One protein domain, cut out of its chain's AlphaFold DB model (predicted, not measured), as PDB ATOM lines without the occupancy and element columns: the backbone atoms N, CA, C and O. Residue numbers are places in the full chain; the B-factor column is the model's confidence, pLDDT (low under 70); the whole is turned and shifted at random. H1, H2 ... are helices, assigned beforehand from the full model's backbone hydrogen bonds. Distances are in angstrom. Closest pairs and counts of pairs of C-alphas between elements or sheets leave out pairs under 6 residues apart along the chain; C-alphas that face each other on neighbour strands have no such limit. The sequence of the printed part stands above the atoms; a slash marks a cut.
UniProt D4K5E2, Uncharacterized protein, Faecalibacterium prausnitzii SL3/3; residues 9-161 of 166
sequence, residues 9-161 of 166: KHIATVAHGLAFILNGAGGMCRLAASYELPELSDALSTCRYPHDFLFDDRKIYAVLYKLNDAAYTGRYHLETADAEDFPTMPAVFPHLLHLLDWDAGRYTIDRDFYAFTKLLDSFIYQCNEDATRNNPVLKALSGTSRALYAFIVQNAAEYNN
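Overview. This is residues 9 to 161 of the 166 residues of an uncharacterized protein of Faecalibacterium prausnitzii SL3/3 (UniProt D4K5E2). A helical hairpin of H5 and H6 runs along the length of the domain, with H1 crossing H5, H4 slanting away at the end of H5 and short H3 packed beside the first part of H6. H1 is near the middle, and a long link, residues 77 to 110, reaches from one end of the domain to the other. The printed part has 153 residues with seven named helices, H1 to H7 in chain order, and no named strand; the class is all helix. The whole is compact, with a radius of gyration of the C-alphas of 15.9 A, and elongated, spanning 54 by 34 by 29 A.

Along the chain. H6, residues 136 to 155, measures 28.9 A and begins at C-alpha 136 (-7.922, -43.836, 24.931). H4, residues 57 to 76, measures 28.3 A; H5, residues 111 to 127, 24.4 A; H1, residues 9 to 22, 19.8 A from C-alpha 9 (1.002, -39.751, 4.220). H3 is residues 37 to 43, H2 residues 29 to 32, and H7 residues 157 to 161.

Arrangement. H6 and H5 form a hairpin at a shallow tilt of 26 degrees, closest at the C-alphas of Ile 124 and Leu 138, 6.5 A. H3 touches residues 136 to 144 of H6, with C-alphas Leu 40 and Ala 140 4.8 A apart. H1 touches residues 116 to 123 of H5, only just about perpendicular at 72 degrees, closest at C-alphas Val 14 and Leu 120, 6.3 A. Residues 57 to 65 of H4 touch H1 at a steep tilt of 51 degrees, with C-alphas Ala 15 and Tyr 61 5.0 A apart. H4 and H5 touch at C-alphas Ala 71 and Cys 127, 5.2 A. H7 touches no helix. Every O i to N i+4 pair is within hydrogen-bond range in H1, H3, H4, H5, H6 and H7; H2 is too short for one.

Size, cuts and confidence. The C-alphas of Glu 79 and Ala 104 are farthest apart, 54.2 A. The printed part has no cut. The links H3 to H4 and H4 to H5 are long. Residues 26 to 27 and 29 to 37 have pLDDT under 70.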
ATOM      1  N   LYS A   9      -0.445 -39.574   4.031       97.81
ATOM      2  CA  LYS A   9       1.002 -39.751   4.220       97.81
ATOM      3  C   LYS A   9       1.465 -39.339   5.613       97.81
ATOM      4  O   LYS A   9       2.308 -40.017   6.184       97.81
ATOM      5  N   HIS A  10       0.928 -38.253   6.164       98.12
ATOM      6  CA  HIS A  10       1.268 -37.816   7.515       98.12
ATOM      7  C   HIS A  10       0.754 -38.797   8.569       98.12
ATOM      8  O   HIS A  10       1.499 -39.153   9.479       98.12
ATOM      9  N   ILE A  11      -0.477 -39.291   8.421       98.12
ATOM     10  CA  ILE A  11      -1.035 -40.303   9.327       98.12
ATOM     11  C   ILE A  11      -0.237 -41.613   9.221       98.12
ATOM     12  O   ILE A  11       0.075 -42.221  10.242       98.12
ATOM     13  N   ALA A  12       0.174 -42.010   8.011       98.38
ATOM     14  CA  ALA A  12       1.037 -43.169   7.783       98.38
ATOM     15  C   ALA A  12       2.407 -43.019   8.459       98.38
ATOM     16  O   ALA A  12       2.859 -43.940   9.137       98.38
ATOM     17  N   THR A  13       3.036 -41.844   8.362       98.44
ATOM     18  CA  THR A  13       4.289 -41.551   9.069       98.44
ATOM     19  C   THR A  13       4.130 -41.656  10.587       98.44
ATOM     20  O   THR A  13       5.000 -42.234  11.240       98.44
ATOM     21  N   VAL A  14       3.029 -41.146  11.159       98.25
ATOM     22  CA  VAL A  14       2.744 -41.301  12.599       98.25
ATOM     23  C   VAL A  14       2.580 -42.780  12.947       98.25
ATOM     24  O   VAL A  14       3.248 -43.261  13.858       98.25
ATOM     25  N   ALA A  15       1.755 -43.515  12.201       98.06
ATOM     26  CA  ALA A  15       1.489 -44.931  12.446       98.06
ATOM     27  C   ALA A  15       2.763 -45.788  12.421       98.06
ATOM     28  O   ALA A  15       3.009 -46.550  13.357       98.06
ATOM     29  N   HIS A  16       3.604 -45.606  11.400       97.25
ATOM     30  CA  HIS A  16       4.883 -46.298  11.293       97.25
ATOM     31  C   HIS A  16       5.815 -45.957  12.463       97.25
ATOM     32  O   HIS A  16       6.418 -46.848  13.055       97.25
ATOM     33  N   GLY A  17       5.929 -44.679  12.842       95.88
ATOM     34  CA  GLY A  17       6.775 -44.296  13.973       95.88
ATOM     35  C   GLY A  17       6.273 -44.843  15.314       95.88
ATOM     36  O   GLY A  17       7.077 -45.284  16.131       95.88
ATOM     37  N   LEU A  18       4.956 -44.906  15.534       95.25
ATOM     38  CA  LEU A  18       4.398 -45.556  16.725       95.25
ATOM     39  C   LEU A  18       4.695 -47.057  16.741       95.25
ATOM     40  O   LEU A  18       5.099 -47.570  17.781       95.25
ATOM     41  N   ALA A  19       4.550 -47.749  15.607       94.50
ATOM     42  CA  ALA A  19       4.933 -49.156  15.493       94.50
ATOM     43  C   ALA A  19       6.428 -49.349  15.789       94.50
ATOM     44  O   ALA A  19       6.793 -50.234  16.556       94.50
ATOM     45  N   PHE A  20       7.290 -48.482  15.250       93.19
ATOM     46  CA  PHE A  20       8.733 -48.497  15.502       93.19
ATOM     47  C   PHE A  20       9.057 -48.380  16.999       93.19
ATOM     48  O   PHE A  20       9.853 -49.161  17.524       93.19
ATOM     49  N   ILE A  21       8.403 -47.446  17.699       91.25
ATOM     50  CA  ILE A  21       8.550 -47.249  19.147       91.25
ATOM     51  C   ILE A  21       8.048 -48.474  19.923       91.25
ATOM     52  O   ILE A  21       8.778 -49.010  20.757       91.25
ATOM     53  N   LEU A  22       6.815 -48.915  19.656       90.81
ATOM     54  CA  LEU A  22       6.161 -50.019  20.368       90.81
ATOM     55  C   LEU A  22       6.905 -51.345  20.194       90.81
ATOM     56  O   LEU A  22       6.980 -52.140  21.127       90.81
ATOM     57  N   ASN A  23       7.499 -51.556  19.022       90.62
ATOM     58  CA  ASN A  23       8.286 -52.746  18.707       90.62
ATOM     59  C   ASN A  23       9.728 -52.667  19.238       90.62
ATOM     60  O   ASN A  23      10.512 -53.586  19.008       90.62
ATOM     61  N   GLY A  24      10.107 -51.582  19.929       84.19
ATOM     62  CA  GLY A  24      11.449 -51.400  20.486       84.19
ATOM     63  C   GLY A  24      12.555 -51.324  19.426       84.19
ATOM     64  O   GLY A  24      13.721 -51.580  19.731       84.19
ATOM     65  N   ALA A  25      12.213 -50.992  18.179       81.19
ATOM     66  CA  ALA A  25      13.168 -50.967  17.080       81.19
ATOM     67  C   ALA A  25      14.242 -49.887  17.291       81.19
ATOM     68  O   ALA A  25      14.019 -48.877  17.952       81.19
ATOM     69  N   GLY A  26      15.444 -50.097  16.749       69.50
ATOM     70  CA  GLY A  26      16.486 -49.066  16.739       69.50
ATOM     71  C   GLY A  26      16.986 -48.610  18.118       69.50
ATOM     72  O   GLY A  26      17.321 -47.443  18.284       69.50
ATOM     73  N   GLY A  27      16.990 -49.487  19.130       65.56
ATOM     74  CA  GLY A  27      17.425 -49.124  20.488       65.56
ATOM     75  C   GLY A  27      16.386 -48.329  21.289       65.56
ATOM     76  O   GLY A  27      16.644 -47.941  22.436       65.56
ATOM     77  N   MET A  28      15.180 -48.169  20.731       70.75
ATOM     78  CA  MET A  28      14.035 -47.535  21.380       70.75
ATOM     79  C   MET A  28      13.476 -48.355  22.536       70.75
ATOM     80  O   MET A  28      12.570 -47.877  23.197       70.75
ATOM     81  N   CYS A  29      14.031 -49.524  22.869       66.56
ATOM     82  CA  CYS A  29      13.679 -50.264  24.083       66.56
ATOM     83  C   CYS A  29      13.742 -49.396  25.350       66.56
ATOM     84  O   CYS A  29      12.964 -49.613  26.269       66.56
ATOM     85  N   ARG A  30      14.632 -48.393  25.408       64.38
ATOM     86  CA  ARG A  30      14.684 -47.436  26.532       64.38
ATOM     87  C   ARG A  30      13.508 -46.463  26.541       64.38
ATOM     88  O   ARG A  30      13.058 -46.078  27.612       64.38
ATOM     89  N   LEU A  31      13.016 -46.095  25.358       68.38
ATOM     90  CA  LEU A  31      11.788 -45.326  25.209       68.38
ATOM     91  C   LEU A  31      10.586 -46.217  25.531       68.38
ATOM     92  O   LEU A  31       9.825 -45.852  26.412       68.38
ATOM     93  N   ALA A  32      10.504 -47.409  24.922       57.69
ATOM     94  CA  ALA A  32       9.513 -48.477  25.123       57.69
ATOM     95  C   ALA A  32       9.369 -48.915  26.594       57.69
ATOM     96  O   ALA A  32       8.275 -49.253  27.030       57.69
ATOM     97  N   ALA A  33      10.461 -48.880  27.364       53.16
ATOM     98  CA  ALA A  33      10.488 -49.184  28.794       53.16
ATOM     99  C   ALA A  33      10.129 -47.988  29.696       53.16
ATOM    100  O   ALA A  33      10.125 -48.133  30.919       53.16
ATOM    101  N   SER A  34       9.851 -46.805  29.134       57.94
ATOM    102  CA  SER A  34       9.325 -45.683  29.913       57.94
ATOM    103  C   SER A  34       7.924 -46.010  30.440       57.94
ATOM    104  O   SER A  34       7.130 -46.678  29.776       57.94
ATOM    105  N   TYR A  35       7.613 -45.523  31.643       53.41
ATOM    106  CA  TYR A  35       6.366 -45.811  32.365       53.41
ATOM    107  C   TYR A  35       5.072 -45.452  31.603       53.41
ATOM    108  O   TYR A  35       3.998 -45.853  32.035       53.41
ATOM    109  N   GLU A  36       5.152 -44.717  30.488       54.66
ATOM    110  CA  GLU A  36       3.994 -44.181  29.753       54.66
ATOM    111  C   GLU A  36       3.588 -45.004  28.519       54.66
ATOM    112  O   GLU A  36       2.504 -44.814  27.972       54.66
ATOM    113  N   LEU A  37       4.421 -45.950  28.085       68.06
ATOM    114  CA  LEU A  37       4.117 -46.837  26.959       68.06
ATOM    115  C   LEU A  37       3.144 -47.998  27.213       68.06
ATOM    116  O   LEU A  37       2.546 -48.447  26.228       68.06
ATOM    117  N   PRO A  38       2.906 -48.472  28.455       77.00
ATOM    118  CA  PRO A  38       1.862 -49.460  28.711       77.00
ATOM    119  C   PRO A  38       0.486 -48.998  28.215       77.00
ATOM    120  O   PRO A  38      -0.199 -49.756  27.536       77.00
ATOM    121  N   GLU A  39       0.129 -47.728  28.441       87.69
ATOM    122  CA  GLU A  39      -1.163 -47.181  28.007       87.69
ATOM    123  C   GLU A  39      -1.318 -47.192  26.481       87.69
ATOM    124  O   GLU A  39      -2.389 -47.519  25.969       87.69
ATOM    125  N   LEU A  40      -0.246 -46.879  25.739       90.31
ATOM    126  CA  LEU A  40      -0.275 -46.911  24.276       90.31
ATOM    127  C   LEU A  40      -0.368 -48.345  23.751       90.31
ATOM    128  O   LEU A  40      -1.160 -48.616  22.847       90.31
ATOM    129  N   SER A  41       0.413 -49.261  24.330       89.75
ATOM    130  CA  SER A  41       0.363 -50.683  23.984       89.75
ATOM    131  C   SER A  41      -1.032 -51.269  24.212       89.75
ATOM    132  O   SER A  41      -1.523 -52.021  23.369       89.75
ATOM    133  N   ASP A  42      -1.684 -50.915  25.318       91.12
ATOM    134  CA  ASP A  42      -3.025 -51.393  25.651       91.12
ATOM    135  C   ASP A  42      -4.078 -50.792  24.713       91.12
ATOM    136  O   ASP A  42      -4.895 -51.526  24.143       91.12
ATOM    137  N   ALA A  43      -4.014 -49.477  24.474       94.00
ATOM    138  CA  ALA A  43      -4.922 -48.769  23.573       94.00
ATOM    139  C   ALA A  43      -4.833 -49.267  22.118       94.00
ATOM    140  O   ALA A  43      -5.831 -49.237  21.397       94.00
ATOM    141  N   LEU A  44      -3.662 -49.751  21.691       94.88
ATOM    142  CA  LEU A  44      -3.416 -50.297  20.353       94.88
ATOM    143  C   LEU A  44      -3.299 -51.827  20.333       94.88
ATOM    144  O   LEU A  44      -2.846 -52.390  19.340       94.88
ATOM    145  N   SER A  45      -3.719 -52.527  21.385       92.81
ATOM    146  CA  SER A  45      -3.543 -53.985  21.523       92.81
ATOM    147  C   SER A  45      -4.114 -54.802  20.352       92.81
ATOM    148  O   SER A  45      -3.537 -55.814  19.952       92.81
ATOM    149  N   THR A  46      -5.202 -54.334  19.736       93.81
ATOM    150  CA  THR A  46      -5.830 -54.948  18.552       93.81
ATOM    151  C   THR A  46      -5.010 -54.782  17.267       93.81
ATOM    152  O   THR A  46      -5.250 -55.480  16.278       93.81
ATOM    153  N   CYS A  47      -4.021 -53.887  17.274       95.81
ATOM    154  CA  CYS A  47      -3.133 -53.614  16.149       95.81
ATOM    155  C   CYS A  47      -1.937 -54.569  16.076       95.81
ATOM    156  O   CYS A  47      -1.098 -54.415  15.195       95.81
ATOM    157  N   ARG A  48      -1.835 -55.566  16.960       93.94
ATOM    158  CA  ARG A  48      -0.761 -56.568  16.901       93.94
ATOM    159  C   ARG A  48      -0.906 -57.510  15.707       93.94
ATOM    160  O   ARG A  48      -2.018 -57.758  15.217       93.94
ATOM    161  N   TYR A  49       0.213 -58.049  15.227       89.94
ATOM    162  CA  TYR A  49       0.185 -59.140  14.256       89.94
ATOM    163  C   TYR A  49      -0.477 -60.384  14.875       89.94
ATOM    164  O   TYR A  49      -0.372 -60.615  16.082       89.94
ATOM    165  N   PRO A  50      -1.192 -61.199  14.077       87.38
ATOM    166  CA  PRO A  50      -1.725 -62.465  14.566       87.38
ATOM    167  C   PRO A  50      -0.600 -63.347  15.116       87.38
ATOM    168  O   PRO A  50       0.373 -63.605  14.416       87.38
ATOM    169  N   HIS A  51      -0.761 -63.832  16.349       80.56
ATOM    170  CA  HIS A  51       0.208 -64.697  17.038       80.56
ATOM    171  C   HIS A  51       1.589 -64.071  17.316       80.56
ATOM    172  O   HIS A  51       2.533 -64.807  17.591       80.56
ATOM    173  N   ASP A  52       1.699 -62.741  17.307       82.31
ATOM    174  CA  ASP A  52       2.925 -62.014  17.650       82.31
ATOM    175  C   ASP A  52       2.650 -60.945  18.728       82.31
ATOM    176  O   ASP A  52       1.511 -60.529  18.962       82.31
ATOM    177  N   PHE A  53       3.708 -60.490  19.393       83.00
ATOM    178  CA  PHE A  53       3.698 -59.336  20.288       83.00
ATOM    179  C   PHE A  53       3.968 -58.020  19.549       83.00
ATOM    180  O   PHE A  53       3.707 -56.954  20.108       83.00
ATOM    181  N   LEU A  54       4.457 -58.089  18.307       90.19
ATOM    182  CA  LEU A  54       4.742 -56.924  17.473       90.19
ATOM    183  C   LEU A  54       3.469 -56.258  16.933       90.19
ATOM    184  O   LEU A  54       2.476 -56.910  16.604       90.19
ATOM    185  N   PHE A  55       3.527 -54.937  16.810       93.62
ATOM    186  CA  PHE A  55       2.479 -54.081  16.272       93.62
ATOM    187  C   PHE A  55       2.623 -53.894  14.759       93.62
ATOM    188  O   PHE A  55       3.727 -53.678  14.257       93.62
ATOM    189  N   ASP A  56       1.484 -53.944  14.066       95.50
ATOM    190  CA  ASP A  56       1.327 -53.731  12.628       95.50
ATOM    191  C   ASP A  56       0.970 -52.261  12.357       95.50
ATOM    192  O   ASP A  56      -0.090 -51.771  12.767       95.50
ATOM    193  N   ASP A  57       1.854 -51.553  11.657       96.31
ATOM    194  CA  ASP A  57       1.691 -50.136  11.335       96.31
ATOM    195  C   ASP A  57       0.444 -49.865  10.483       96.31
ATOM    196  O   ASP A  57      -0.213 -48.841  10.670       96.31
ATOM    197  N   ARG A  58       0.029 -50.810   9.634       96.56
ATOM    198  CA  ARG A  58      -1.191 -50.697   8.816       96.56
ATOM    199  C   ARG A  58      -2.456 -50.710   9.664       96.56
ATOM    200  O   ARG A  58      -3.412 -49.991   9.366       96.56
ATOM    201  N   LYS A  59      -2.473 -51.505  10.736       96.50
ATOM    202  CA  LYS A  59      -3.598 -51.533  11.680       96.50
ATOM    203  C   LYS A  59      -3.633 -50.266  12.526       96.50
ATOM    204  O   LYS A  59      -4.707 -49.693  12.700       96.50
ATOM    205  N   ILE A  60      -2.467 -49.794  12.981       97.44
ATOM    206  CA  ILE A  60      -2.353 -48.511  13.689       97.44
ATOM    207  C   ILE A  60      -2.844 -47.377  12.786       97.44
ATOM    208  O   ILE A  60      -3.658 -46.566  13.219       97.44
ATOM    209  N   TYR A  61      -2.428 -47.351  11.520       98.00
ATOM    210  CA  TYR A  61      -2.864 -46.361  10.541       98.00
ATOM    211  C   TYR A  61      -4.388 -46.289  10.438       98.00
ATOM    212  O   TYR A  61      -4.949 -45.201  10.538       98.00
ATOM    213  N   ALA A  62      -5.071 -47.431  10.321       96.62
ATOM    214  CA  ALA A  62      -6.531 -47.463  10.250       96.62
ATOM    215  C   ALA A  62      -7.196 -46.873  11.508       96.62
ATOM    216  O   ALA A  62      -8.207 -46.178  11.406       96.62
ATOM    217  N   VAL A  63      -6.629 -47.118  12.696       96.69
ATOM    218  CA  VAL A  63      -7.109 -46.532  13.959       96.69
ATOM    219  C   VAL A  63      -6.885 -45.019  13.991       96.69
ATOM    220  O   VAL A  63      -7.793 -44.272  14.355       96.69
ATOM    221  N   LEU A  64      -5.701 -44.553  13.591       97.44
ATOM    222  CA  LEU A  64      -5.368 -43.128  13.588       97.44
ATOM    223  C   LEU A  64      -6.166 -42.343  12.544       97.44
ATOM    224  O   LEU A  64      -6.600 -41.229  12.830       97.44
ATOM    225  N   TYR A  65      -6.392 -42.923  11.364       96.62
ATOM    226  CA  TYR A  65      -7.209 -42.310  10.321       96.62
ATOM    227  C   TYR A  65      -8.638 -42.100  10.816       96.62
ATOM    228  O   TYR A  65      -9.137 -40.980  10.785       96.62
ATOM    229  N   LYS A  66      -9.248 -43.147  11.389       95.19
ATOM    230  CA  LYS A  66     -10.573 -43.080  12.028       95.19
ATOM    231  C   LYS A  66     -10.653 -42.001  13.097       95.19
ATOM    232  O   LYS A  66     -11.652 -41.298  13.192       95.19
ATOM    233  N   LEU A  67      -9.612 -41.880  13.915       96.00
ATOM    234  CA  LEU A  67      -9.565 -40.889  14.982       96.00
ATOM    235  C   LEU A  67      -9.516 -39.455  14.435       96.00
ATOM    236  O   LEU A  67     -10.242 -38.596  14.931       96.00
ATOM    237  N   ASN A  68      -8.687 -39.194  13.423       96.12
ATOM    238  CA  ASN A  68      -8.591 -37.868  12.813       96.12
ATOM    239  C   ASN A  68      -9.848 -37.513  12.007       96.12
ATOM    240  O   ASN A  68     -10.320 -36.383  12.107       96.12
ATOM    241  N   ASP A  69     -10.421 -38.478  11.286       94.94
ATOM    242  CA  ASP A  69     -11.691 -38.317  10.579       94.94
ATOM    243  C   ASP A  69     -12.838 -38.005  11.550       94.94
ATOM    244  O   ASP A  69     -13.544 -37.017  11.367       94.94
ATOM    245  N   ALA A  70     -12.964 -38.749  12.655       94.25
ATOM    246  CA  ALA A  70     -13.973 -38.490  13.686       94.25
ATOM    247  C   ALA A  70     -13.808 -37.113  14.351       94.25
ATOM    248  O   ALA A  70     -14.796 -36.444  14.660       94.25
ATOM    249  N   ALA A  71     -12.566 -36.666  14.567       95.31
ATOM    250  CA  ALA A  71     -12.296 -35.332  15.097       95.31
ATOM    251  C   ALA A  71     -12.724 -34.244  14.101       95.31
ATOM    252  O   ALA A  71     -13.419 -33.297  14.473       95.31
ATOM    253  N   TYR A  72     -12.360 -34.407  12.827       94.81
ATOM    254  CA  TYR A  72     -12.671 -33.465  11.756       94.81
ATOM    255  C   TYR A  72     -14.177 -33.386  11.468       94.81
ATOM    256  O   TYR A  72     -14.766 -32.304  11.523       94.81
ATOM    257  N   THR A  73     -14.825 -34.526  11.233       94.19
ATOM    258  CA  THR A  73     -16.272 -34.613  10.982       94.19
ATOM    259  C   THR A  73     -17.074 -34.118  12.181       94.19
ATOM    260  O   THR A  73     -17.986 -33.308  12.012       94.19
ATOM    261  N   GLY A  74     -16.682 -34.499  13.403       93.19
ATOM    262  CA  GLY A  74     -17.310 -34.034  14.638       93.19
ATOM    263  C   GLY A  74     -17.196 -32.522  14.834       93.19
ATOM    264  O   GLY A  74     -18.160 -31.880  15.256       93.19
ATOM    265  N   ARG A  75     -16.048 -31.928  14.483       93.06
ATOM    266  CA  ARG A  75     -15.805 -30.483  14.595       93.06
ATOM    267  C   ARG A  75     -16.643 -29.654  13.623       93.06
ATOM    268  O   ARG A  75     -17.075 -28.561  13.993       93.06
ATOM    269  N   TYR A  76     -16.826 -30.143  12.399       93.19
ATOM    270  CA  TYR A  76     -17.540 -29.433  11.331       93.19
ATOM    271  C   TYR A  76     -18.967 -29.941  11.094       93.19
ATOM    272  O   TYR A  76     -19.631 -29.456  10.182       93.19
ATOM    273  N   HIS A  77     -19.453 -30.866  11.928       88.94
ATOM    274  CA  HIS A  77     -20.786 -31.470  11.835       88.94
ATOM    275  C   HIS A  77     -21.078 -32.084  10.457       88.94
ATOM    276  O   HIS A  77     -22.158 -31.903   9.898       88.94
ATOM    277  N   LEU A  78     -20.085 -32.781   9.906       88.31
ATOM    278  CA  LEU A  78     -20.202 -33.499   8.639       88.31
ATOM    279  C   LEU A  78     -20.802 -34.890   8.865       88.31
ATOM    280  O   LEU A  78     -20.757 -35.423   9.976       88.31
ATOM    281  N   GLU A  79     -21.336 -35.487   7.801       83.00
ATOM    282  CA  GLU A  79     -21.698 -36.902   7.820       83.00
ATOM    283  C   GLU A  79     -20.435 -37.754   7.993       83.00
ATOM    284  O   GLU A  79     -19.393 -37.484   7.391       83.00
ATOM    285  N   THR A  80     -20.518 -38.760   8.859       78.12
ATOM    286  CA  THR A  80     -19.431 -39.714   9.078       78.12
ATOM    287  C   THR A  80     -19.302 -40.626   7.869       78.12
ATOM    288  O   THR A  80     -20.299 -41.219   7.457       78.12
ATOM    289  N   ALA A  81     -18.088 -40.763   7.342       77.62
ATOM    290  CA  ALA A  81     -17.811 -41.715   6.276       77.62
ATOM    291  C   ALA A  81     -17.969 -43.162   6.770       77.62
ATOM    292  O   ALA A  81     -17.714 -43.466   7.943       77.62
ATOM    293  N   ASP A  82     -18.360 -44.058   5.865       78.62
ATOM    294  CA  ASP A  82     -18.427 -45.481   6.169       78.62
ATOM    295  C   ASP A  82     -17.017 -46.062   6.303       78.62
ATOM    296  O   ASP A  82     -16.063 -45.655   5.640       78.62
ATOM    297  N   ALA A  83     -16.862 -47.062   7.173       71.94
ATOM    298  CA  ALA A  83     -15.549 -47.651   7.435       71.94
ATOM    299  C   ALA A  83     -14.926 -48.342   6.206       71.94
ATOM    300  O   ALA A  83     -13.713 -48.561   6.193       71.94
ATOM    301  N   GLU A  84     -15.746 -48.696   5.214       75.56
ATOM    302  CA  GLU A  84     -15.332 -49.277   3.931       75.56
ATOM    303  C   GLU A  84     -14.698 -48.239   2.992       75.56
ATOM    304  O   GLU A  84     -13.897 -48.609   2.135       75.56
ATOM    305  N   ASP A  85     -14.975 -46.948   3.205       79.19
ATOM    306  CA  ASP A  85     -14.447 -45.842   2.399       79.19
ATOM    307  C   ASP A  85     -13.071 -45.358   2.873       79.19
ATOM    308  O   ASP A  85     -12.447 -44.502   2.237       79.19
ATOM    309  N   PHE A  86     -12.569 -45.876   3.998       84.81
ATOM    310  CA  PHE A  86     -11.283 -45.426   4.511       84.81
ATOM    311  C   PHE A  86     -10.124 -45.891   3.624       84.81
ATOM    312  O   PHE A  86     -10.032 -47.072   3.273       84.81
ATOM    313  N   PRO A  87      -9.196 -44.977   3.285       86.44
ATOM    314  CA  PRO A  87      -8.097 -45.294   2.396       86.44
ATOM    315  C   PRO A  87      -7.203 -46.362   3.017       86.44
ATOM    316  O   PRO A  87      -6.974 -46.402   4.227       86.44
ATOM    317  N   THR A  88      -6.638 -47.215   2.163       93.94
ATOM    318  CA  THR A  88      -5.539 -48.094   2.575       93.94
ATOM    319  C   THR A  88      -4.304 -47.248   2.885       93.94
ATOM    320  O   THR A  88      -4.079 -46.226   2.239       93.94
ATOM    321  N   MET A  89      -3.476 -47.680   3.841       96.69
ATOM    322  CA  MET A  89      -2.209 -47.006   4.138       96.69
ATOM    323  C   MET A  89      -1.375 -46.834   2.852       96.69
ATOM    324  O   MET A  89      -1.134 -47.826   2.153       96.69
ATOM    325  N   PRO A  90      -0.931 -45.609   2.514       96.62
ATOM    326  CA  PRO A  90      -0.142 -45.376   1.312       96.62
ATOM    327  C   PRO A  90       1.179 -46.150   1.367       96.62
ATOM    328  O   PRO A  90       1.796 -46.262   2.419       96.62
ATOM    329  N   ALA A  91       1.659 -46.636   0.219       94.25
ATOM    330  CA  ALA A  91       2.933 -47.364   0.142       94.25
ATOM    331  C   ALA A  91       4.172 -46.450   0.211       94.25
ATOM    332  O   ALA A  91       5.265 -46.910   0.521       94.25
ATOM    333  N   VAL A  92       4.016 -45.158  -0.113       96.31
ATOM    334  CA  VAL A  92       5.112 -44.177  -0.152       96.31
ATOM    335  C   VAL A  92       4.793 -43.008   0.771       96.31
ATOM    336  O   VAL A  92       3.944 -42.163   0.464       96.31
ATOM    337  N   PHE A  93       5.518 -42.939   1.881       96.94
ATOM    338  CA  PHE A  93       5.432 -41.893   2.894       96.94
ATOM    339  C   PHE A  93       6.800 -41.715   3.588       96.94
ATOM    340  O   PHE A  93       7.676 -42.573   3.450       96.94
ATOM    341  N   PRO A  94       7.027 -40.594   4.295       96.50
ATOM    342  CA  PRO A  94       8.254 -40.387   5.063       96.50
ATOM    343  C   PRO A  94       8.404 -41.382   6.223       96.50
ATOM    344  O   PRO A  94       7.490 -41.522   7.036       96.50
ATOM    345  N   HIS A  95       9.580 -41.999   6.351       95.25
ATOM    346  CA  HIS A  95       9.959 -42.835   7.494       95.25
ATOM    347  C   HIS A  95      10.914 -42.039   8.384       95.25
ATOM    348  O   HIS A  95      12.117 -42.033   8.155       95.25
ATOM    349  N   LEU A  96      10.359 -41.300   9.347       96.12
ATOM    350  CA  LEU A  96      11.137 -40.337  10.134       96.12
ATOM    351  C   LEU A  96      11.900 -40.986  11.296       96.12
ATOM    352  O   LEU A  96      13.025 -40.598  11.591       96.12
ATOM    353  N   LEU A  97      11.314 -41.992  11.951       93.06
ATOM    354  CA  LEU A  97      12.017 -42.732  12.997       93.06
ATOM    355  C   LEU A  97      12.868 -43.845  12.394       93.06
ATOM    356  O   LEU A  97      12.402 -44.617  11.554       93.06
ATOM    357  N   HIS A  98      14.107 -43.919  12.860       90.88
ATOM    358  CA  HIS A  98      15.130 -44.850  12.409       90.88
ATOM    359  C   HIS A  98      16.129 -45.116  13.549       90.88
ATOM    360  O   HIS A  98      16.016 -44.547  14.637       90.88
ATOM    361  N   LEU A  99      17.079 -46.030  13.324       89.44
ATOM    362  CA  LEU A  99      18.145 -46.306  14.290       89.44
ATOM    363  C   LEU A  99      19.046 -45.074  14.416       89.44
ATOM    364  O   LEU A  99      19.674 -44.678  13.441       89.44
ATOM    365  N   LEU A 100      19.117 -44.516  15.620       89.06
ATOM    366  CA  LEU A 100      20.001 -43.397  15.916       89.06
ATOM    367  C   LEU A 100      21.423 -43.874  16.202       89.06
ATOM    368  O   LEU A 100      21.628 -44.907  16.848       89.06
ATOM    369  N   ASP A 101      22.396 -43.062  15.799       89.00
ATOM    370  CA  ASP A 101      23.793 -43.277  16.154       89.00
ATOM    371  C   ASP A 101      23.985 -43.127  17.664       89.00
ATOM    372  O   ASP A 101      23.548 -42.147  18.279       89.00
ATOM    373  N   TRP A 102      24.654 -44.108  18.263       86.38
ATOM    374  CA  TRP A 102      24.993 -44.121  19.679       86.38
ATOM    375  C   TRP A 102      26.473 -43.800  19.865       86.38
ATOM    376  O   TRP A 102      27.333 -44.548  19.398       86.38
ATOM    377  N   ASP A 103      26.762 -42.735  20.606       84.25
ATOM    378  CA  ASP A 103      28.121 -42.341  20.963       84.25
ATOM    379  C   ASP A 103      28.209 -41.905  22.430       84.25
ATOM    380  O   ASP A 103      27.331 -41.228  22.965       84.25
ATOM    381  N   ALA A 104      29.282 -42.331  23.101       82.06
ATOM    382  CA  ALA A 104      29.641 -41.924  24.463       82.06
ATOM    383  C   ALA A 104      28.481 -41.899  25.490       82.06
ATOM    384  O   ALA A 104      28.425 -41.030  26.362       82.06
ATOM    385  N   GLY A 105      27.555 -42.863  25.417       82.12
ATOM    386  CA  GLY A 105      26.449 -42.980  26.374       82.12
ATOM    387  C   GLY A 105      25.156 -42.258  25.979       82.12
ATOM    388  O   GLY A 105      24.235 -42.217  26.798       82.12
ATOM    389  N   ARG A 106      25.073 -41.691  24.769       84.69
ATOM    390  CA  ARG A 106      23.915 -40.936  24.268       84.69
ATOM    391  C   ARG A 106      23.607 -41.271  22.809       84.69
ATOM    392  O   ARG A 106      24.485 -41.662  22.047       84.69
ATOM    393  N   TYR A 107      22.349 -41.079  22.428       89.75
ATOM    394  CA  TYR A 107      21.923 -41.076  21.034       89.75
ATOM    395  C   TYR A 107      22.088 -39.684  20.426       89.75
ATOM    396  O   TYR A 107      21.752 -38.679  21.055       89.75
ATOM    397  N   THR A 108      22.541 -39.621  19.179       90.94
ATOM    398  CA  THR A 108      22.536 -38.378  18.402       90.94
ATOM    399  C   THR A 108      21.135 -38.155  17.849       90.94
ATOM    400  O   THR A 108      20.727 -38.823  16.906       90.94
ATOM    401  N   ILE A 109      20.376 -37.239  18.458       92.00
ATOM    402  CA  ILE A 109      19.035 -36.881  17.978       92.00
ATOM    403  C   ILE A 109      19.164 -36.026  16.719       92.00
ATOM    404  O   ILE A 109      19.825 -34.986  16.732       92.00
ATOM    405  N   ASP A 110      18.509 -36.449  15.645       93.06
ATOM    406  CA  ASP A 110      18.616 -35.816  14.341       93.06
ATOM    407  C   ASP A 110      17.344 -35.045  13.937       93.06
ATOM    408  O   ASP A 110      16.356 -34.946  14.673       93.06
ATOM    409  N   ARG A 111      17.380 -34.454  12.737       96.06
ATOM    410  CA  ARG A 111      16.276 -33.646  12.205       96.06
ATOM    411  C   ARG A 111      14.986 -34.449  12.049       96.06
ATOM    412  O   ARG A 111      13.912 -33.884  12.281       96.06
ATOM    413  N   ASP A 112      15.074 -35.708  11.642       96.12
ATOM    414  CA  ASP A 112      13.894 -36.512  11.348       96.12
ATOM    415  C   ASP A 112      13.175 -36.917  12.636       96.12
ATOM    416  O   ASP A 112      11.943 -36.851  12.691       96.12
ATOM    417  N   PHE A 113      13.912 -37.172  13.719       93.38
ATOM    418  CA  PHE A 113      13.321 -37.331  15.049       93.38
ATOM    419  C   PHE A 113      12.520 -36.102  15.486       93.38
ATOM    420  O   PHE A 113      11.363 -36.225  15.893       93.38
ATOM    421  N   TYR A 114      13.087 -34.898  15.344       95.94
ATOM    422  CA  TYR A 114      12.362 -33.663  15.661       95.94
ATOM    423  C   TYR A 114      11.133 -33.466  14.767       95.94
ATOM    424  O   TYR A 114      10.098 -32.975  15.226       95.94
ATOM    425  N   ALA A 115      11.237 -33.824  13.485       98.00
ATOM    426  CA  ALA A 115      10.117 -33.760  12.556       98.00
ATOM    427  C   ALA A 115       8.997 -34.726  12.968       98.00
ATOM    428  O   ALA A 115       7.829 -34.337  12.937       98.00
ATOM    429  N   PHE A 116       9.337 -35.937  13.420       97.62
ATOM    430  CA  PHE A 116       8.365 -36.901  13.928       97.62
ATOM    431  C   PHE A 116       7.649 -36.384  15.175       97.62
ATOM    432  O   PHE A 116       6.421 -36.411  15.215       97.62
ATOM    433  N   THR A 117       8.378 -35.859  16.164       96.06
ATOM    434  CA  THR A 117       7.766 -35.323  17.392       96.06
ATOM    435  C   THR A 117       6.790 -34.188  17.081       96.06
ATOM    436  O   THR A 117       5.663 -34.192  17.569       96.06
ATOM    437  N   LYS A 118       7.162 -33.261  16.188       97.50
ATOM    438  CA  LYS A 118       6.260 -32.183  15.744       97.50
ATOM    439  C   LYS A 118       5.039 -32.707  14.995       97.50
ATOM    440  O   LYS A 118       3.947 -32.159  15.139       97.50
ATOM    441  N   LEU A 119       5.214 -33.747  14.182       98.38
ATOM    442  CA  LEU A 119       4.111 -34.371  13.465       98.38
ATOM    443  C   LEU A 119       3.136 -35.058  14.427       98.38
ATOM    444  O   LEU A 119       1.926 -34.913  14.269       98.38
ATOM    445  N   LEU A 120       3.657 -35.753  15.441       97.88
ATOM    446  CA  LEU A 120       2.861 -36.368  16.497       97.88
ATOM    447  C   LEU A 120       2.073 -35.313  17.284       97.88
ATOM    448  O   LEU A 120       0.873 -35.482  17.481       97.88
ATOM    449  N   ASP A 121       2.700 -34.199  17.659       97.56
ATOM    450  CA  ASP A 121       2.007 -33.099  18.337       97.56
ATOM    451  C   ASP A 121       0.922 -32.473  17.469       97.56
ATOM    452  O   ASP A 121      -0.178 -32.202  17.949       97.56
ATOM    453  N   SER A 122       1.200 -32.285  16.175       97.44
ATOM    454  CA  SER A 122       0.185 -31.836  15.227       97.44
ATOM    455  C   SER A 122      -0.980 -32.821  15.187       97.44
ATOM    456  O   SER A 122      -2.127 -32.393  15.251       97.44
ATOM    457  N   PHE A 123      -0.720 -34.128  15.113       98.06
ATOM    458  CA  PHE A 123      -1.768 -35.149  15.127       98.06
ATOM    459  C   PHE A 123      -2.606 -35.092  16.409       98.06
ATOM    460  O   PHE A 123      -3.832 -35.054  16.334       98.06
ATOM    461  N   ILE A 124      -1.963 -35.019  17.578       97.25
ATOM    462  CA  ILE A 124      -2.650 -34.908  18.871       97.25
ATOM    463  C   ILE A 124      -3.514 -33.646  18.906       97.25
ATOM    464  O   ILE A 124      -4.680 -33.720  19.285       97.25
ATOM    465  N   TYR A 125      -2.976 -32.507  18.465       96.62
ATOM    466  CA  TYR A 125      -3.707 -31.245  18.408       96.62
ATOM    467  C   TYR A 125      -4.950 -31.342  17.515       96.62
ATOM    468  O   TYR A 125      -6.035 -30.974  17.957       96.62
ATOM    469  N   GLN A 126      -4.816 -31.876  16.292       96.50
ATOM    470  CA  GLN A 126      -5.950 -32.008  15.365       96.50
ATOM    471  C   GLN A 126      -7.032 -32.957  15.891       96.50
ATOM    472  O   GLN A 126      -8.210 -32.765  15.605       96.50
ATOM    473  N   CYS A 127      -6.639 -33.974  16.657       96.62
ATOM    474  CA  CYS A 127      -7.552 -34.963  17.218       96.62
ATOM    475  C   CYS A 127      -8.137 -34.556  18.580       96.62
ATOM    476  O   CYS A 127      -9.009 -35.260  19.087       96.62
ATOM    477  N   ASN A 128      -7.699 -33.453  19.194       95.31
ATOM    478  CA  ASN A 128      -8.168 -33.006  20.509       95.31
ATOM    479  C   ASN A 128      -9.459 -32.174  20.423       95.31
ATOM    480  O   ASN A 128      -9.528 -31.038  20.893       95.31
ATOM    481  N   GLU A 129     -10.485 -32.761  19.811       94.56
ATOM    482  CA  GLU A 129     -11.817 -32.178  19.648       94.56
ATOM    483  C   GLU A 129     -12.830 -32.850  20.584       94.56
ATOM    484  O   GLU A 129     -12.593 -33.945  21.090       94.56
ATOM    485  N   ASP A 130     -13.984 -32.228  20.836       90.62
ATOM    486  CA  ASP A 130     -14.961 -32.742  21.815       90.62
ATOM    487  C   ASP A 130     -15.427 -34.180  21.530       90.62
ATOM    488  O   ASP A 130     -15.634 -34.954  22.469       90.62
ATOM    489  N   ALA A 131     -15.518 -34.550  20.251       90.31
ATOM    490  CA  ALA A 131     -15.875 -35.895  19.805       90.31
ATOM    491  C   ALA A 131     -14.827 -36.963  20.186       90.31
ATOM    492  O   ALA A 131     -15.160 -38.136  20.345       90.31
ATOM    493  N   THR A 132     -13.562 -36.572  20.348       93.94
ATOM    494  CA  THR A 132     -12.413 -37.492  20.376       93.94
ATOM    495  C   THR A 132     -11.457 -37.266  21.547       93.94
ATOM    496  O   THR A 132     -10.648 -38.144  21.835       93.94
ATOM    497  N   ARG A 133     -11.582 -36.169  22.305       90.50
ATOM    498  CA  ARG A 133     -10.720 -35.801  23.452       90.50
ATOM    499  C   ARG A 133     -10.631 -36.872  24.541       90.50
ATOM    500  O   ARG A 133      -9.657 -36.951  25.284       90.50
ATOM    501  N   ASN A 134     -11.664 -37.708  24.651       92.94
ATOM    502  CA  ASN A 134     -11.723 -38.803  25.618       92.94
ATOM    503  C   ASN A 134     -11.253 -40.152  25.058       92.94
ATOM    504  O   ASN A 134     -11.245 -41.129  25.808       92.94
ATOM    505  N   ASN A 135     -10.856 -40.213  23.784       95.19
ATOM    506  CA  ASN A 135     -10.394 -41.436  23.147       95.19
ATOM    507  C   ASN A 135      -9.120 -41.964  23.852       95.19
ATOM    508  O   ASN A 135      -8.165 -41.200  24.025       95.19
ATOM    509  N   PRO A 136      -9.078 -43.252  24.248       94.88
ATOM    510  CA  PRO A 136      -7.922 -43.836  24.931       94.88
ATOM    511  C   PRO A 136      -6.614 -43.726  24.143       94.88
ATOM    512  O   PRO A 136      -5.578 -43.429  24.732       94.88
ATOM    513  N   VAL A 137      -6.664 -43.891  22.816       95.69
ATOM    514  CA  VAL A 137      -5.486 -43.760  21.946       95.69
ATOM    515  C   VAL A 137      -4.940 -42.342  22.039       95.69
ATOM    516  O   VAL A 137      -3.757 -42.165  22.295       95.69
ATOM    517  N   LEU A 138      -5.790 -41.318  21.926       95.31
ATOM    518  CA  LEU A 138      -5.350 -39.921  21.994       95.31
ATOM    519  C   LEU A 138      -4.685 -39.566  23.336       95.31
ATOM    520  O   LEU A 138      -3.666 -38.869  23.367       95.31
ATOM    521  N   LYS A 139      -5.236 -40.071  24.445       93.38
ATOM    522  CA  LYS A 139      -4.642 -39.897  25.779       93.38
ATOM    523  C   LYS A 139      -3.261 -40.548  25.856       93.38
ATOM    524  O   LYS A 139      -2.305 -39.888  26.257       93.38
ATOM    525  N   ALA A 140      -3.141 -41.783  25.379       93.62
ATOM    526  CA  ALA A 140      -1.873 -42.502  25.360       93.62
ATOM    527  C   ALA A 140      -0.820 -41.843  24.444       93.62
ATOM    528  O   ALA A 140       0.365 -41.797  24.780       93.62
ATOM    529  N   LEU A 141      -1.237 -41.259  23.312       95.00
ATOM    530  CA  LEU A 141      -0.346 -40.487  22.437       95.00
ATOM    531  C   LEU A 141       0.226 -39.256  23.146       95.00
ATOM    532  O   LEU A 141       1.392 -38.926  22.942       95.00
ATOM    533  N   SER A 142      -0.552 -38.612  24.018       93.12
ATOM    534  CA  SER A 142      -0.076 -37.469  24.806       93.12
ATOM    535  C   SER A 142       1.019 -37.871  25.801       93.12
ATOM    536  O   SER A 142       1.982 -37.129  25.977       93.12
ATOM    537  N   GLY A 143       0.920 -39.051  26.425       90.50
ATOM    538  CA  GLY A 143       2.026 -39.625  27.203       90.50
ATOM    539  C   GLY A 143       3.236 -39.946  26.327       90.50
ATOM    540  O   GLY A 143       4.350 -39.497  26.574       90.50
ATOM    541  N   THR A 144       3.004 -40.602  25.193       90.62
ATOM    542  CA  THR A 144       4.078 -40.948  24.250       90.62
ATOM    543  C   THR A 144       4.853 -39.717  23.761       90.62
ATOM    544  O   THR A 144       6.081 -39.753  23.703       90.62
ATOM    545  N   SER A 145       4.170 -38.603  23.470       93.00
ATOM    546  CA  SER A 145       4.820 -37.330  23.121       93.00
ATOM    547  C   SER A 145       5.699 -36.805  24.267       93.00
ATOM    548  O   SER A 145       6.865 -36.470  24.049       93.00
ATOM    549  N   ARG A 146       5.214 -36.827  25.518       91.12
ATOM    550  CA  ARG A 146       6.013 -36.426  26.694       91.12
ATOM    551  C   ARG A 146       7.240 -37.316  26.896       91.12
ATOM    552  O   ARG A 146       8.323 -36.796  27.165       91.12
ATOM    553  N   ALA A 147       7.101 -38.628  26.717       88.94
ATOM    554  CA  ALA A 147       8.219 -39.566  26.773       88.94
ATOM    555  C   ALA A 147       9.259 -39.293  25.668       88.94
ATOM    556  O   ALA A 147      10.460 -39.321  25.938       88.94
ATOM    557  N   LEU A 148       8.820 -38.957  24.448       90.44
ATOM    558  CA  LEU A 148       9.707 -38.538  23.355       90.44
ATOM    559  C   LEU A 148      10.451 -37.244  23.686       90.44
ATOM    560  O   LEU A 148      11.663 -37.176  23.485       90.44
ATOM    561  N   TYR A 149       9.769 -36.244  24.247       91.62
ATOM    562  CA  TYR A 149      10.418 -35.016  24.704       91.62
ATOM    563  C   TYR A 149      11.477 -35.285  25.772       91.62
ATOM    564  O   TYR A 149      12.600 -34.795  25.654       91.62
ATOM    565  N   ALA A 150      11.155 -36.103  26.776       89.69
ATOM    566  CA  ALA A 150      12.107 -36.490  27.810       89.69
ATOM    567  C   ALA A 150      13.320 -37.216  27.214       89.69
ATOM    568  O   ALA A 150      14.452 -36.888  27.558       89.69
ATOM    569  N   PHE A 151      13.104 -38.146  26.283       89.00
ATOM    570  CA  PHE A 151      14.183 -38.853  25.594       89.00
ATOM    571  C   PHE A 151      15.091 -37.903  24.814       89.00
ATOM    572  O   PHE A 151      16.312 -37.986  24.932       89.00
ATOM    573  N   ILE A 152      14.517 -36.973  24.050       91.31
ATOM    574  CA  ILE A 152      15.278 -35.973  23.295       91.31
ATOM    575  C   ILE A 152      16.143 -35.131  24.241       91.31
ATOM    576  O   ILE A 152      17.340 -34.969  24.014       91.31
ATOM    577  N   VAL A 153      15.550 -34.632  25.325       91.25
ATOM    578  CA  VAL A 153      16.224 -33.769  26.303       91.25
ATOM    579  C   VAL A 153      17.322 -34.525  27.058       91.25
ATOM    580  O   VAL A 153      18.430 -34.017  27.202       91.25
ATOM    581  N   GLN A 154      17.071 -35.771  27.468       89.19
ATOM    582  CA  GLN A 154      18.061 -36.622  28.140       89.19
ATOM    583  C   GLN A 154      19.266 -36.960  27.255       89.19
ATOM    584  O   GLN A 154      20.344 -37.233  27.777       89.19
ATOM    585  N   ASN A 155      19.116 -36.927  25.931       89.25
ATOM    586  CA  ASN A 155      20.225 -37.128  24.998       89.25
ATOM    587  C   ASN A 155      20.917 -35.813  24.586       89.25
ATOM    588  O   ASN A 155      21.974 -35.855  23.960       89.25
ATOM    589  N   ALA A 156      20.395 -34.645  24.977       90.06
ATOM    590  CA  ALA A 156      21.015 -33.356  24.685       90.06
ATOM    591  C   ALA A 156      22.217 -33.088  25.608       90.06
ATOM    592  O   ALA A 156      22.103 -33.103  26.837       90.06
ATOM    593  N   ALA A 157      23.384 -32.804  25.023       89.31
ATOM    594  CA  ALA A 157      24.597 -32.503  25.788       89.31
ATOM    595  C   ALA A 157      24.432 -31.248  26.661       89.31
ATOM    596  O   ALA A 157      24.832 -31.252  27.820       89.31
ATOM    597  N   GLU A 158      23.791 -30.206  26.125       91.06
ATOM    598  CA  GLU A 158      23.542 -28.950  26.840       91.06
ATOM    599  C   GLU A 158      22.699 -29.157  28.101       91.06
ATOM    600  O   GLU A 158      23.050 -28.640  29.156       91.06
ATOM    601  N   TYR A 159      21.637 -29.968  28.020       90.56
ATOM    602  CA  TYR A 159      20.777 -30.258  29.169       90.56
ATOM    603  C   TYR A 159      21.526 -31.011  30.272       90.56
ATOM    604  O   TYR A 159      21.428 -30.655  31.439       90.56
ATOM    605  N   ASN A 160      22.303 -32.034  29.908       88.69
ATOM    606  CA  ASN A 160      23.044 -32.834  30.888       88.69
ATOM    607  C   ASN A 160      24.213 -32.077  31.533       88.69
ATOM    608  O   ASN A 160      24.601 -32.404  32.651       88.69
ATOM    609  N   ASN A 161      24.797 -31.112  30.821       91.50
ATOM    610  CA  ASN A 161      25.902 -30.296  31.323       91.50
ATOM    611  C   ASN A 161      25.426 -29.072  32.118       91.50
ATOM    612  O   ASN A 161      26.251 -28.404  32.739       91.50
TER     613      ASN A 161